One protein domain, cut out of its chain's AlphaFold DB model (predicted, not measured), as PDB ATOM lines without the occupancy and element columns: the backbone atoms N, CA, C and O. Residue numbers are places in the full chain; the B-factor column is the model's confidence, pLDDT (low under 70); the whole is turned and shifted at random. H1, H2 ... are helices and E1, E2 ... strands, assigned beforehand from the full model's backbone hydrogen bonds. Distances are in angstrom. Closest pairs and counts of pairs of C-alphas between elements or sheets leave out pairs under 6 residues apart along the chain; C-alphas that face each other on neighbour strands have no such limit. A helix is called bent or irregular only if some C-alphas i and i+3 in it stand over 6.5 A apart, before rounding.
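This is residues 17 to 95 of the 112 residues of an uncharacterized protein of Chryseobacterium aquaticum (UniProt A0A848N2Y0). A two-stranded hairpin, E1 and E2, has two helices that each pack on it with part of their length: H1 with residues 25 to 29 and H2 with residues 59 to 66, while residues 67 to 72 of H2 stick out. A long loop, residues 30 to 58, joins the two helices, and short pieces of it pair with both strands; the helices are apart from each other. The printed part has 79 residues with two named helices and two named strands, in the order H1, H2, E1, E2, and the class is mixed, helices and strands. The sheet has the order E1, E2 and is antiparallel. The whole is compact, with a radius of gyration of the C-alphas of 12.3 A and spans of 38 by 30 by 18 A.

H1 is residues 19 to 29, 15.5 A from first to last C-alpha, and begins at C-alpha 19 at (-50.652, 4.005, -8.709). It is irregular, but only just: C-alphas 20 and 23 are 6.8 A apart. H2 is residues 59 to 72, 16.8 A long, and is irregular, with C-alphas 68 and 71 at 9.2 A. E1 is residues 75 to 82, 21.4 A long, beginning at C-alpha 75 at (-45.323, 9.314, -28.279). E2 is residues 88 to 94, 19.0 A long, and ends at C-alpha 94 at (-44.230, 6.394, -24.893).

E1 and E2 form a hairpin, antiparallel, with 147 degrees between their directions. N 76 and O 93 are within hydrogen-bond range at 2.8 A, and so are N 89 and O 80 at 2.8 A. Residues 40 to 41 pair in parallel with residues 81 to 82 of E1. Residues 56 to 57 pair antiparallel with residues 92 to 93 of E2. The closest C-alphas of H1 and E2 are those of Ser 29 and Leu 93, 6.2 A apart. The closest C-alphas of H2 and E2 are those of Met 62 and Tyr 92, 6.7 A apart. H1 and H2 are apart. Of the O i to N i+4 pairs, 4 of 7 in H1 and 8 of 10 in H2 are within hydrogen-bond range.

The two C-alphas farthest apart are those of Asp 70 and Gly 84, 37.9 A. The printed part has no cut. The link from H1 to H2 is long, with 29 residues; those from H2 to E1 and from E1 to E2 are tight. The mean pLDDT of the printed part is 78.9, and residues 45 to 55 and 69 to 72 are under 70.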
ATOM      1  N   VAL A  17     -47.764  10.493 -10.392       79.81
ATOM      2  CA  VAL A  17     -49.179  10.076 -10.414       79.81
ATOM      3  C   VAL A  17     -49.309   8.824  -9.559       79.81
ATOM      4  O   VAL A  17     -48.603   7.835  -9.778       79.81
ATOM      5  N   ASP A  18     -50.240   8.869  -8.604       76.25
ATOM      6  CA  ASP A  18     -50.546   7.749  -7.712       76.25
ATOM      7  C   ASP A  18     -50.904   6.483  -8.520       76.25
ATOM      8  O   ASP A  18     -51.596   6.558  -9.538       76.25
ATOM      9  N   ILE A  19     -50.484   5.308  -8.033       73.31
ATOM     10  CA  ILE A  19     -50.652   4.005  -8.709       73.31
ATOM     11  C   ILE A  19     -52.093   3.713  -9.156       73.31
ATOM     12  O   ILE A  19     -52.319   3.153 -10.224       73.31
ATOM     13  N   GLU A  20     -53.083   4.171  -8.390       74.62
ATOM     14  CA  GLU A  20     -54.510   4.011  -8.693       74.62
ATOM     15  C   GLU A  20     -54.929   4.698 -10.003       74.62
ATOM     16  O   GLU A  20     -55.905   4.297 -10.634       74.62
ATOM     17  N   GLN A  21     -54.196   5.731 -10.423       76.38
ATOM     18  CA  GLN A  21     -54.488   6.511 -11.625       76.38
ATOM     19  C   GLN A  21     -53.545   6.183 -12.792       76.38
ATOM     20  O   GLN A  21     -53.799   6.616 -13.920       76.38
ATOM     21  N   GLN A  22     -52.494   5.387 -12.550       79.94
ATOM     22  CA  GLN A  22     -51.532   4.966 -13.574       79.94
ATOM     23  C   GLN A  22     -52.170   4.058 -14.632       79.94
ATOM     24  O   GLN A  22     -51.883   4.218 -15.815       79.94
ATOM     25  N   GLY A  23     -53.104   3.181 -14.244       80.75
ATOM     26  CA  GLY A  23     -53.700   2.209 -15.170       80.75
ATOM     27  C   GLY A  23     -54.402   2.844 -16.376       80.75
ATOM     28  O   GLY A  23     -54.381   2.298 -17.472       80.75
ATOM     29  N   SER A  24     -54.979   4.040 -16.225       83.88
ATOM     30  CA  SER A  24     -55.574   4.751 -17.366       83.88
ATOM     31  C   SER A  24     -54.524   5.286 -18.347       83.88
ATOM     32  O   SER A  24     -54.777   5.319 -19.547       83.88
ATOM     33  N   LEU A  25     -53.344   5.685 -17.862       85.19
ATOM     34  CA  LEU A  25     -52.239   6.124 -18.721       85.19
ATOM     35  C   LEU A  25     -51.639   4.942 -19.489       85.19
ATOM     36  O   LEU A  25     -51.382   5.059 -20.683       85.19
ATOM     37  N   GLU A  26     -51.489   3.795 -18.826       82.81
ATOM     38  CA  GLU A  26     -51.022   2.555 -19.447       82.81
ATOM     39  C   GLU A  26     -51.983   2.095 -20.553       82.81
ATOM     40  O   GLU A  26     -51.581   1.971 -21.708       82.81
ATOM     41  N   LEU A  27     -53.284   1.979 -20.256       84.31
ATOM     42  CA  LEU A  27     -54.295   1.606 -21.251       84.31
ATOM     43  C   LEU A  27     -54.340   2.570 -22.448       84.31
ATOM     44  O   LEU A  27     -54.632   2.145 -23.569       84.31
ATOM     45  N   LEU A  28     -54.077   3.866 -22.228       86.69
ATOM     46  CA  LEU A  28     -53.961   4.849 -23.308       86.69
ATOM     47  C   LEU A  28     -52.708   4.583 -24.156       86.69
ATOM     48  O   LEU A  28     -52.794   4.593 -25.382       86.69
ATOM     49  N   SER A  29     -51.569   4.312 -23.516       83.88
ATOM     50  CA  SER A  29     -50.295   4.010 -24.186       83.88
ATOM     51  C   SER A  29     -50.331   2.726 -25.025       83.88
ATOM     52  O   SER A  29     -49.710   2.675 -26.087       83.88
ATOM     53  N   GLU A  30     -51.121   1.734 -24.605       84.00
ATOM     54  CA  GLU A  30     -51.391   0.490 -25.339       84.00
ATOM     55  C   GLU A  30     -52.446   0.660 -26.450       84.00
ATOM     56  O   GLU A  30     -52.728  -0.275 -27.201       84.00
ATOM     57  N   GLY A  31     -53.098   1.825 -26.536       85.50
ATOM     58  CA  GLY A  31     -54.196   2.074 -27.472       85.50
ATOM     59  C   GLY A  31     -55.498   1.332 -27.140       85.50
ATOM     60  O   GLY A  31     -56.393   1.265 -27.984       85.50
ATOM     61  N   ARG A  32     -55.640   0.787 -25.923       85.69
ATOM     62  CA  ARG A  32     -56.870   0.115 -25.460       85.69
ATOM     63  C   ARG A  32     -57.990   1.097 -25.128       85.69
ATOM     64  O   ARG A  32     -59.161   0.724 -25.154       85.69
ATOM     65  N   ILE A  33     -57.639   2.350 -24.845       87.50
ATOM     66  CA  ILE A  33     -58.575   3.471 -24.724       87.50
ATOM     67  C   ILE A  33     -58.107   4.643 -25.590       87.50
ATOM     68  O   ILE A  33     -56.918   4.807 -25.841       87.50
ATOM     69  N   SER A  34     -59.044   5.481 -26.039       83.81
ATOM     70  CA  SER A  34     -58.745   6.649 -26.884       83.81
ATOM     71  C   SER A  34     -58.641   7.965 -26.110       83.81
ATOM     72  O   SER A  34     -58.154   8.956 -26.652       83.81
ATOM     73  N   LYS A  35     -59.132   8.000 -24.863       84.56
ATOM     74  CA  LYS A  35     -59.128   9.170 -23.973       84.56
ATOM     75  C   LYS A  35     -59.086   8.729 -22.513       84.56
ATOM     76  O   LYS A  35     -59.695   7.723 -22.161       84.56
ATOM     77  N   ILE A  36     -58.447   9.536 -21.672       83.56
ATOM     78  CA  ILE A  36     -58.466   9.401 -20.210       83.56
ATOM     79  C   ILE A  36     -59.494  10.363 -19.602       83.56
ATOM     80  O   ILE A  36     -59.681  11.473 -20.101       83.56
ATOM     81  N   SER A  37     -60.167   9.949 -18.525       76.88
ATOM     82  CA  SER A  37     -61.243  10.723 -17.880       76.88
ATOM     83  C   SER A  37     -60.759  11.845 -16.956       76.88
ATOM     84  O   SER A  37     -61.611  12.536 -16.405       76.88
ATOM     85  N   LYS A  38     -59.433  12.055 -16.868       87.06
ATOM     86  CA  LYS A  38     -58.658  13.028 -16.066       87.06
ATOM     87  C   LYS A  38     -57.766  12.301 -15.057       87.06
ATOM     88  O   LYS A  38     -58.249  11.513 -14.251       87.06
ATOM     89  N   THR A  39     -56.469  12.594 -15.112       87.81
ATOM     90  CA  THR A  39     -55.435  11.986 -14.264       87.81
ATOM     91  C   THR A  39     -54.697  13.079 -13.509       87.81
ATOM     92  O   THR A  39     -54.344  14.103 -14.095       87.81
ATOM     93  N   TYR A  40     -54.465  12.858 -12.219       87.81
ATOM     94  CA  TYR A  40     -53.873  13.825 -11.309       87.81
ATOM     95  C   TYR A  40     -52.453  13.444 -10.900       87.81
ATOM     96  O   TYR A  40     -52.179  12.279 -10.619       87.81
ATOM     97  N   TYR A  41     -51.584  14.445 -10.783       85.38
ATOM     98  CA  TYR A  41     -50.233  14.305 -10.251       85.38
ATOM     99  C   TYR A  41     -50.030  15.111  -8.962       85.38
ATOM    100  O   TYR A  41     -50.828  15.982  -8.619       85.38
ATOM    101  N   LYS A  42     -48.947  14.807  -8.249       84.81
ATOM    102  CA  LYS A  42     -48.385  15.554  -7.113       84.81
ATOM    103  C   LYS A  42     -46.928  15.920  -7.415       84.81
ATOM    104  O   LYS A  42     -46.373  15.364  -8.356       84.81
ATOM    105  N   GLY A  43     -46.339  16.790  -6.599       79.00
ATOM    106  CA  GLY A  43     -44.962  17.265  -6.749       79.00
ATOM    107  C   GLY A  43     -44.877  18.613  -7.455       79.00
ATOM    108  O   GLY A  43     -45.879  19.148  -7.939       79.00
ATOM    109  N   GLU A  44     -43.671  19.164  -7.505       70.38
ATOM    110  CA  GLU A  44     -43.374  20.471  -8.081       70.38
ATOM    111  C   GLU A  44     -42.523  20.280  -9.347       70.38
ATOM    112  O   GLU A  44     -41.654  19.424  -9.420       70.38
ATOM    113  N   ASN A  45     -42.820  21.026 -10.409       64.69
ATOM    114  CA  ASN A  45     -42.348  20.765 -11.776       64.69
ATOM    115  C   ASN A  45     -40.835  21.045 -11.976       64.69
ATOM    116  O   ASN A  45     -40.465  21.981 -12.682       64.69
ATOM    117  N   PHE A  46     -39.959  20.268 -11.331       61.84
ATOM    118  CA  PHE A  46     -38.502  20.458 -11.320       61.84
ATOM    119  C   PHE A  46     -37.727  19.415 -12.130       61.84
ATOM    120  O   PHE A  46     -36.537  19.609 -12.386       61.84
ATOM    121  N   THR A  47     -38.371  18.326 -12.552       63.03
ATOM    122  CA  THR A  47     -37.726  17.240 -13.294       63.03
ATOM    123  C   THR A  47     -38.362  17.052 -14.671       63.03
ATOM    124  O   THR A  47     -39.572  17.145 -14.851       63.03
ATOM    125  N   ASP A  48     -37.533  16.761 -15.680       60.50
ATOM    126  CA  ASP A  48     -37.989  16.437 -17.043       60.50
ATOM    127  C   ASP A  48     -38.667  15.046 -17.133       60.50
ATOM    128  O   ASP A  48     -39.092  14.630 -18.218       60.50
ATOM    129  N   TYR A  49     -38.757  14.330 -16.006       62.03
ATOM    130  CA  TYR A  49     -39.296  12.983 -15.864       62.03
ATOM    131  C   TYR A  49     -40.506  12.987 -14.949       62.03
ATOM    132  O   TYR A  49     -40.517  13.638 -13.912       62.03
ATOM    133  N   ILE A  50     -41.499  12.183 -15.307       59.84
ATOM    134  CA  ILE A  50     -42.625  11.909 -14.429       59.84
ATOM    135  C   ILE A  50     -42.443  10.474 -13.976       59.84
ATOM    136  O   ILE A  50     -42.405   9.562 -14.807       59.84
ATOM    137  N   SER A  51     -42.255  10.272 -12.672       53.81
ATOM    138  CA  SER A  51     -41.985   8.949 -12.110       53.81
ATOM    139  C   SER A  51     -43.268   8.114 -12.155       53.81
ATOM    140  O   SER A  51     -44.050   8.056 -11.211       53.81
ATOM    141  N   LEU A  52     -43.534   7.544 -13.332       53.34
ATOM    142  CA  LEU A  52     -44.775   6.869 -13.719       53.34
ATOM    143  C   LEU A  52     -44.502   5.474 -14.243       53.34
ATOM    144  O   LEU A  52     -44.896   5.173 -15.364       53.34
ATOM    145  N   GLY A  53     -43.738   4.653 -13.523       49.34
ATOM    146  CA  GLY A  53     -43.475   3.286 -13.990       49.34
ATOM    147  C   GLY A  53     -42.970   3.191 -15.445       49.34
ATOM    148  O   GLY A  53     -43.140   2.150 -16.062       49.34
ATOM    149  N   GLY A  54     -42.382   4.264 -16.000       57.38
ATOM    150  CA  GLY A  54     -41.804   4.303 -17.346       57.38
ATOM    151  C   GLY A  54     -42.617   4.952 -18.478       57.38
ATOM    152  O   GLY A  54     -42.096   4.996 -19.589       57.38
ATOM    153  N   PHE A  55     -43.832   5.480 -18.264       64.12
ATOM    154  CA  PHE A  55     -44.676   5.840 -19.421       64.12
ATOM    155  C   PHE A  55     -44.627   7.306 -19.861       64.12
ATOM    156  O   PHE A  55     -44.632   7.541 -21.062       64.12
ATOM    157  N   GLY A  56     -44.578   8.289 -18.954       75.75
ATOM    158  CA  GLY A  56     -44.707   9.715 -19.300       75.75
ATOM    159  C   GLY A  56     -43.429  10.538 -19.143       75.75
ATOM    160  O   GLY A  56     -42.777  10.484 -18.105       75.75
ATOM    161  N   VAL A  57     -43.106  11.354 -20.151       80.75
ATOM    162  CA  VAL A  57     -41.932  12.244 -20.154       80.75
ATOM    163  C   VAL A  57     -42.289  13.683 -20.545       80.75
ATOM    164  O   VAL A  57     -43.338  13.937 -21.144       80.75
ATOM    165  N   SER A  58     -41.413  14.639 -20.220       82.44
ATOM    166  CA  SER A  58     -41.526  16.031 -20.676       82.44
ATOM    167  C   SER A  58     -41.303  16.182 -22.189       82.44
ATOM    168  O   SER A  58     -40.822  15.273 -22.872       82.44
ATOM    169  N   TYR A  59     -41.594  17.374 -22.725       84.94
ATOM    170  CA  TYR A  59     -41.271  17.717 -24.116       84.94
ATOM    171  C   TYR A  59     -39.772  17.585 -24.419       84.94
ATOM    172  O   TYR A  59     -39.405  17.048 -25.464       84.94
ATOM    173  N   ASN A  60     -38.913  18.046 -23.505       83.44
ATOM    174  CA  ASN A  60     -37.462  18.020 -23.683       83.44
ATOM    175  C   ASN A  60     -36.948  16.582 -23.774       83.44
ATOM    176  O   ASN A  60     -36.197  16.251 -24.691       83.44
ATOM    177  N   ALA A  61     -37.409  15.714 -22.869       79.38
ATOM    178  CA  ALA A  61     -37.062  14.299 -22.872       79.38
ATOM    179  C   ALA A  61     -37.591  13.583 -24.129       79.38
ATOM    180  O   ALA A  61     -36.837  12.876 -24.792       79.38
ATOM    181  N   MET A  62     -38.843  13.824 -24.534       85.38
ATOM    182  CA  MET A  62     -39.394  13.288 -25.787       85.38
ATOM    183  C   MET A  62     -38.586  13.734 -27.015       85.38
ATOM    184  O   MET A  62     -38.235  12.911 -27.861       85.38
ATOM    185  N   SER A  63     -38.255  15.028 -27.105       83.88
ATOM    186  CA  SER A  63     -37.459  15.586 -28.203       83.88
ATOM    187  C   SER A  63     -36.059  14.973 -28.248       83.88
ATOM    188  O   SER A  63     -35.577  14.622 -29.326       83.88
ATOM    189  N   PHE A  64     -35.443  14.782 -27.082       80.50
ATOM    190  CA  PHE A  64     -34.179  14.077 -26.943       80.50
ATOM    191  C   PHE A  64     -34.275  12.631 -27.460       80.50
ATOM    192  O   PHE A  64     -33.481  12.244 -28.315       80.50
ATOM    193  N   PHE A  65     -35.279  11.855 -27.038       77.19
ATOM    194  CA  PHE A  65     -35.446  10.474 -27.503       77.19
ATOM    195  C   PHE A  65     -35.695  10.382 -29.010       77.19
ATOM    196  O   PHE A  65     -35.065   9.560 -29.670       77.19
ATOM    197  N   LYS A  66     -36.534  11.256 -29.582       79.00
ATOM    198  CA  LYS A  66     -36.746  11.310 -31.039       79.00
ATOM    199  C   LYS A  66     -35.472  11.634 -31.812       79.00
ATOM    200  O   LYS A  66     -35.258  11.098 -32.893       79.00
ATOM    201  N   LYS A  67     -34.630  12.517 -31.271       79.44
ATOM    202  CA  LYS A  67     -33.356  12.879 -31.895       79.44
ATOM    203  C   LYS A  67     -32.350  11.727 -31.857       79.44
ATOM    204  O   LYS A  67     -31.605  11.553 -32.812       79.44
ATOM    205  N   GLU A  68     -32.298  10.980 -30.756       74.06
ATOM    206  CA  GLU A  68     -31.275   9.948 -30.543       74.06
ATOM    207  C   GLU A  68     -31.674   8.554 -31.054       74.06
ATOM    208  O   GLU A  68     -30.798   7.722 -31.294       74.06
ATOM    209  N   CYS A  69     -32.972   8.276 -31.211       67.31
ATOM    210  CA  CYS A  69     -33.491   6.949 -31.578       67.31
ATOM    211  C   CYS A  69     -34.176   6.895 -32.953       67.31
ATOM    212  O   CYS A  69     -34.791   5.877 -33.280       67.31
ATOM    213  N   ASP A  70     -34.040   7.961 -33.746       63.03
ATOM    214  CA  ASP A  70     -34.755   8.184 -35.009       63.03
ATOM    215  C   ASP A  70     -36.296   8.133 -34.850       63.03
ATOM    216  O   ASP A  70     -36.845   8.020 -33.751       63.03
ATOM    217  N   GLU A  71     -37.032   8.241 -35.961       60.75
ATOM    218  CA  GLU A  71     -38.507   8.314 -36.006       60.75
ATOM    219  C   GLU A  71     -39.235   7.042 -35.522       60.75
ATOM    220  O   GLU A  71     -40.460   7.001 -35.509       60.75
ATOM    221  N   ASN A  72     -38.508   6.010 -35.082       66.56
ATOM    222  CA  ASN A  72     -39.078   4.738 -34.631       66.56
ATOM    223  C   ASN A  72     -39.715   4.807 -33.232       66.56
ATOM    224  O   ASN A  72     -40.206   3.795 -32.733       66.56
ATOM    225  N   VAL A  73     -39.681   5.975 -32.581       70.94
ATOM    226  CA  VAL A  73     -40.278   6.188 -31.260       70.94
ATOM    227  C   VAL A  73     -41.524   7.056 -31.367       70.94
ATOM    228  O   VAL A  73     -41.460   8.268 -31.603       70.94
ATOM    229  N   ASP A  74     -42.660   6.424 -31.101       80.31
ATOM    230  CA  ASP A  74     -43.952   7.084 -31.037       80.31
ATOM    231  C   ASP A  74     -44.276   7.541 -29.616       80.31
ATOM    232  O   ASP A  74     -44.101   6.813 -28.637       80.31
ATOM    233  N   PHE A  75     -44.836   8.745 -29.526       85.12
ATOM    234  CA  PHE A  75     -45.323   9.314 -28.279       85.12
ATOM    235  C   PHE A  75     -46.767   9.786 -28.430       85.12
ATOM    236  O   PHE A  75     -47.133  10.378 -29.448       85.12
ATOM    237  N   ILE A  76     -47.569   9.584 -27.389       88.38
ATOM    238  CA  ILE A  76     -48.948  10.049 -27.285       88.38
ATOM    239  C   ILE A  76     -48.969  11.321 -26.424       88.38
ATOM    240  O   ILE A  76     -48.724  11.244 -25.214       88.38
ATOM    241  N   PRO A  77     -49.258  12.503 -27.003       91.19
ATOM    242  CA  PRO A  77     -49.405  13.725 -26.224       91.19
ATOM    243  C   PRO A  77     -50.620  13.600 -25.302       91.19
ATOM    244  O   PRO A  77     -51.720  13.268 -25.742       91.19
ATOM    245  N   THR A  78     -50.415  13.857 -24.017       89.56
ATOM    246  CA  THR A  78     -51.417  13.670 -22.964       89.56
ATOM    247  C   THR A  78     -51.361  14.841 -21.988       89.56
ATOM    248  O   THR A  78     -50.320  15.469 -21.820       89.56
ATOM    249  N   VAL A  79     -52.488  15.150 -21.346       89.94
ATOM    250  CA  VAL A  79     -52.578  16.210 -20.333       89.94
ATOM    251  C   VAL A  79     -52.967  15.594 -19.000       89.94
ATOM    252  O   VAL A  79     -53.961  14.869 -18.919       89.94
ATOM    253  N   ILE A  80     -52.196  15.906 -17.962       88.06
ATOM    254  CA  ILE A  80     -52.488  15.555 -16.569       88.06
ATOM    255  C   ILE A  80     -52.637  16.827 -15.727       88.06
ATOM    256  O   ILE A  80     -52.332  17.921 -16.198       88.06
ATOM    257  N   TYR A  81     -53.150  16.694 -14.504       89.44
ATOM    258  CA  TYR A  81     -53.618  17.826 -13.700       89.44
ATOM    259  C   TYR A  81     -52.991  17.827 -12.310       89.44
ATOM    260  O   TYR A  81     -52.909  16.784 -11.665       89.44
ATOM    261  N   SER A  82     -52.582  18.987 -11.813       88.19
ATOM    262  CA  SER A  82     -52.067  19.108 -10.450       88.19
ATOM    263  C   SER A  82     -53.169  18.812  -9.435       88.19
ATOM    264  O   SER A  82     -54.269  19.378  -9.493       88.19
ATOM    265  N   LYS A  83     -52.883  17.932  -8.472       86.00
ATOM    266  CA  LYS A  83     -53.791  17.621  -7.368       86.00
ATOM    267  C   LYS A  83     -53.866  18.811  -6.408       86.00
ATOM    268  O   LYS A  83     -53.061  18.936  -5.494       86.00
ATOM    269  N   GLY A  84     -54.875  19.656  -6.595       86.50
ATOM    270  CA  GLY A  84     -55.197  20.778  -5.709       86.50
ATOM    271  C   GLY A  84     -55.308  22.113  -6.437       86.50
ATOM    272  O   GLY A  84     -56.237  22.864  -6.151       86.50
ATOM    273  N   THR A  85     -54.420  22.388  -7.398       87.56
ATOM    274  CA  THR A  85     -54.457  23.637  -8.185       87.56
ATOM    275  C   THR A  85     -55.200  23.494  -9.508       87.56
ATOM    276  O   THR A  85     -55.595  24.506 -10.077       87.56
ATOM    277  N   GLU A  86     -55.422  22.262  -9.989       87.31
ATOM    278  CA  GLU A  86     -56.053  21.978 -11.291       87.31
ATOM    279  C   GLU A  86     -55.275  22.526 -12.501       87.31
ATOM    280  O   GLU A  86     -55.779  22.547 -13.626       87.31
ATOM    281  N   GLU A  87     -54.022  22.930 -12.290       88.44
ATOM    282  CA  GLU A  87     -53.114  23.330 -13.358       88.44
ATOM    283  C   GLU A  87     -52.789  22.141 -14.258       88.44
ATOM    284  O   GLU A  87     -52.648  21.004 -13.801       88.44
ATOM    285  N   THR A  88     -52.678  22.407 -15.555       88.88
ATOM    286  CA  THR A  88     -52.411  21.379 -16.553       88.88
ATOM    287  C   THR A  88     -50.920  21.200 -16.779       88.88
ATOM    288  O   THR A  88     -50.155  22.159 -16.871       88.88
ATOM    289  N   LEU A  89     -50.520  19.946 -16.958       87.12
ATOM    290  CA  LEU A  89     -49.184  19.567 -17.376       87.12
ATOM    291  C   LEU A  89     -49.281  18.714 -18.640       87.12
ATOM    292  O   LEU A  89     -49.949  17.679 -18.663       87.12
ATOM    293  N   ASN A  90     -48.611  19.171 -19.697       88.69
ATOM    294  CA  ASN A  90     -48.478  18.415 -20.936       88.69
ATOM    295  C   ASN A  90     -47.360  17.387 -20.785       88.69
ATOM    296  O   ASN A  90     -46.234  17.731 -20.427       88.69
ATOM    297  N   ILE A  91     -47.679  16.142 -21.104       87.62
ATOM    298  CA  ILE A  91     -46.782  14.999 -20.992       87.62
ATOM    299  C   ILE A  91     -46.822  14.207 -22.294       87.62
ATOM    300  O   ILE A  91     -47.775  14.293 -23.071       87.62
ATOM    301  N   TYR A  92     -45.800  13.397 -22.515       87.50
ATOM    302  CA  TYR A  92     -45.688  12.549 -23.690       87.50
ATOM    303  C   TYR A  92     -45.559  11.109 -23.229       87.50
ATOM    304  O   TYR A  92     -44.563  10.754 -22.604       87.50
ATOM    305  N   LEU A  93     -46.585  10.303 -23.500       85.50
ATOM    306  CA  LEU A  93     -46.564   8.888 -23.159       85.50
ATOM    307  C   LEU A  93     -45.847   8.106 -24.251       85.50
ATOM    308  O   LEU A  93     -46.244   8.207 -25.409       85.50
ATOM    309  N   THR A  94     -44.833   7.318 -23.923       80.69
ATOM    310  CA  THR A  94     -44.230   6.394 -24.893       80.69
ATOM    311  C   THR A  94     -45.279   5.367 -25.312       80.69
ATOM    312  O   THR A  94     -45.914   4.744 -24.461       80.69
ATOM    313  N   LYS A  95     -45.500   5.195 -26.618       78.31
ATOM    314  CA  LYS A  95     -46.439   4.190 -27.125       78.31
ATOM    315  C   LYS A  95     -45.836   2.798 -26.939       78.31
ATOM    316  O   LYS A  95     -44.765   2.519 -27.476       78.31
TER     317      LYS A  95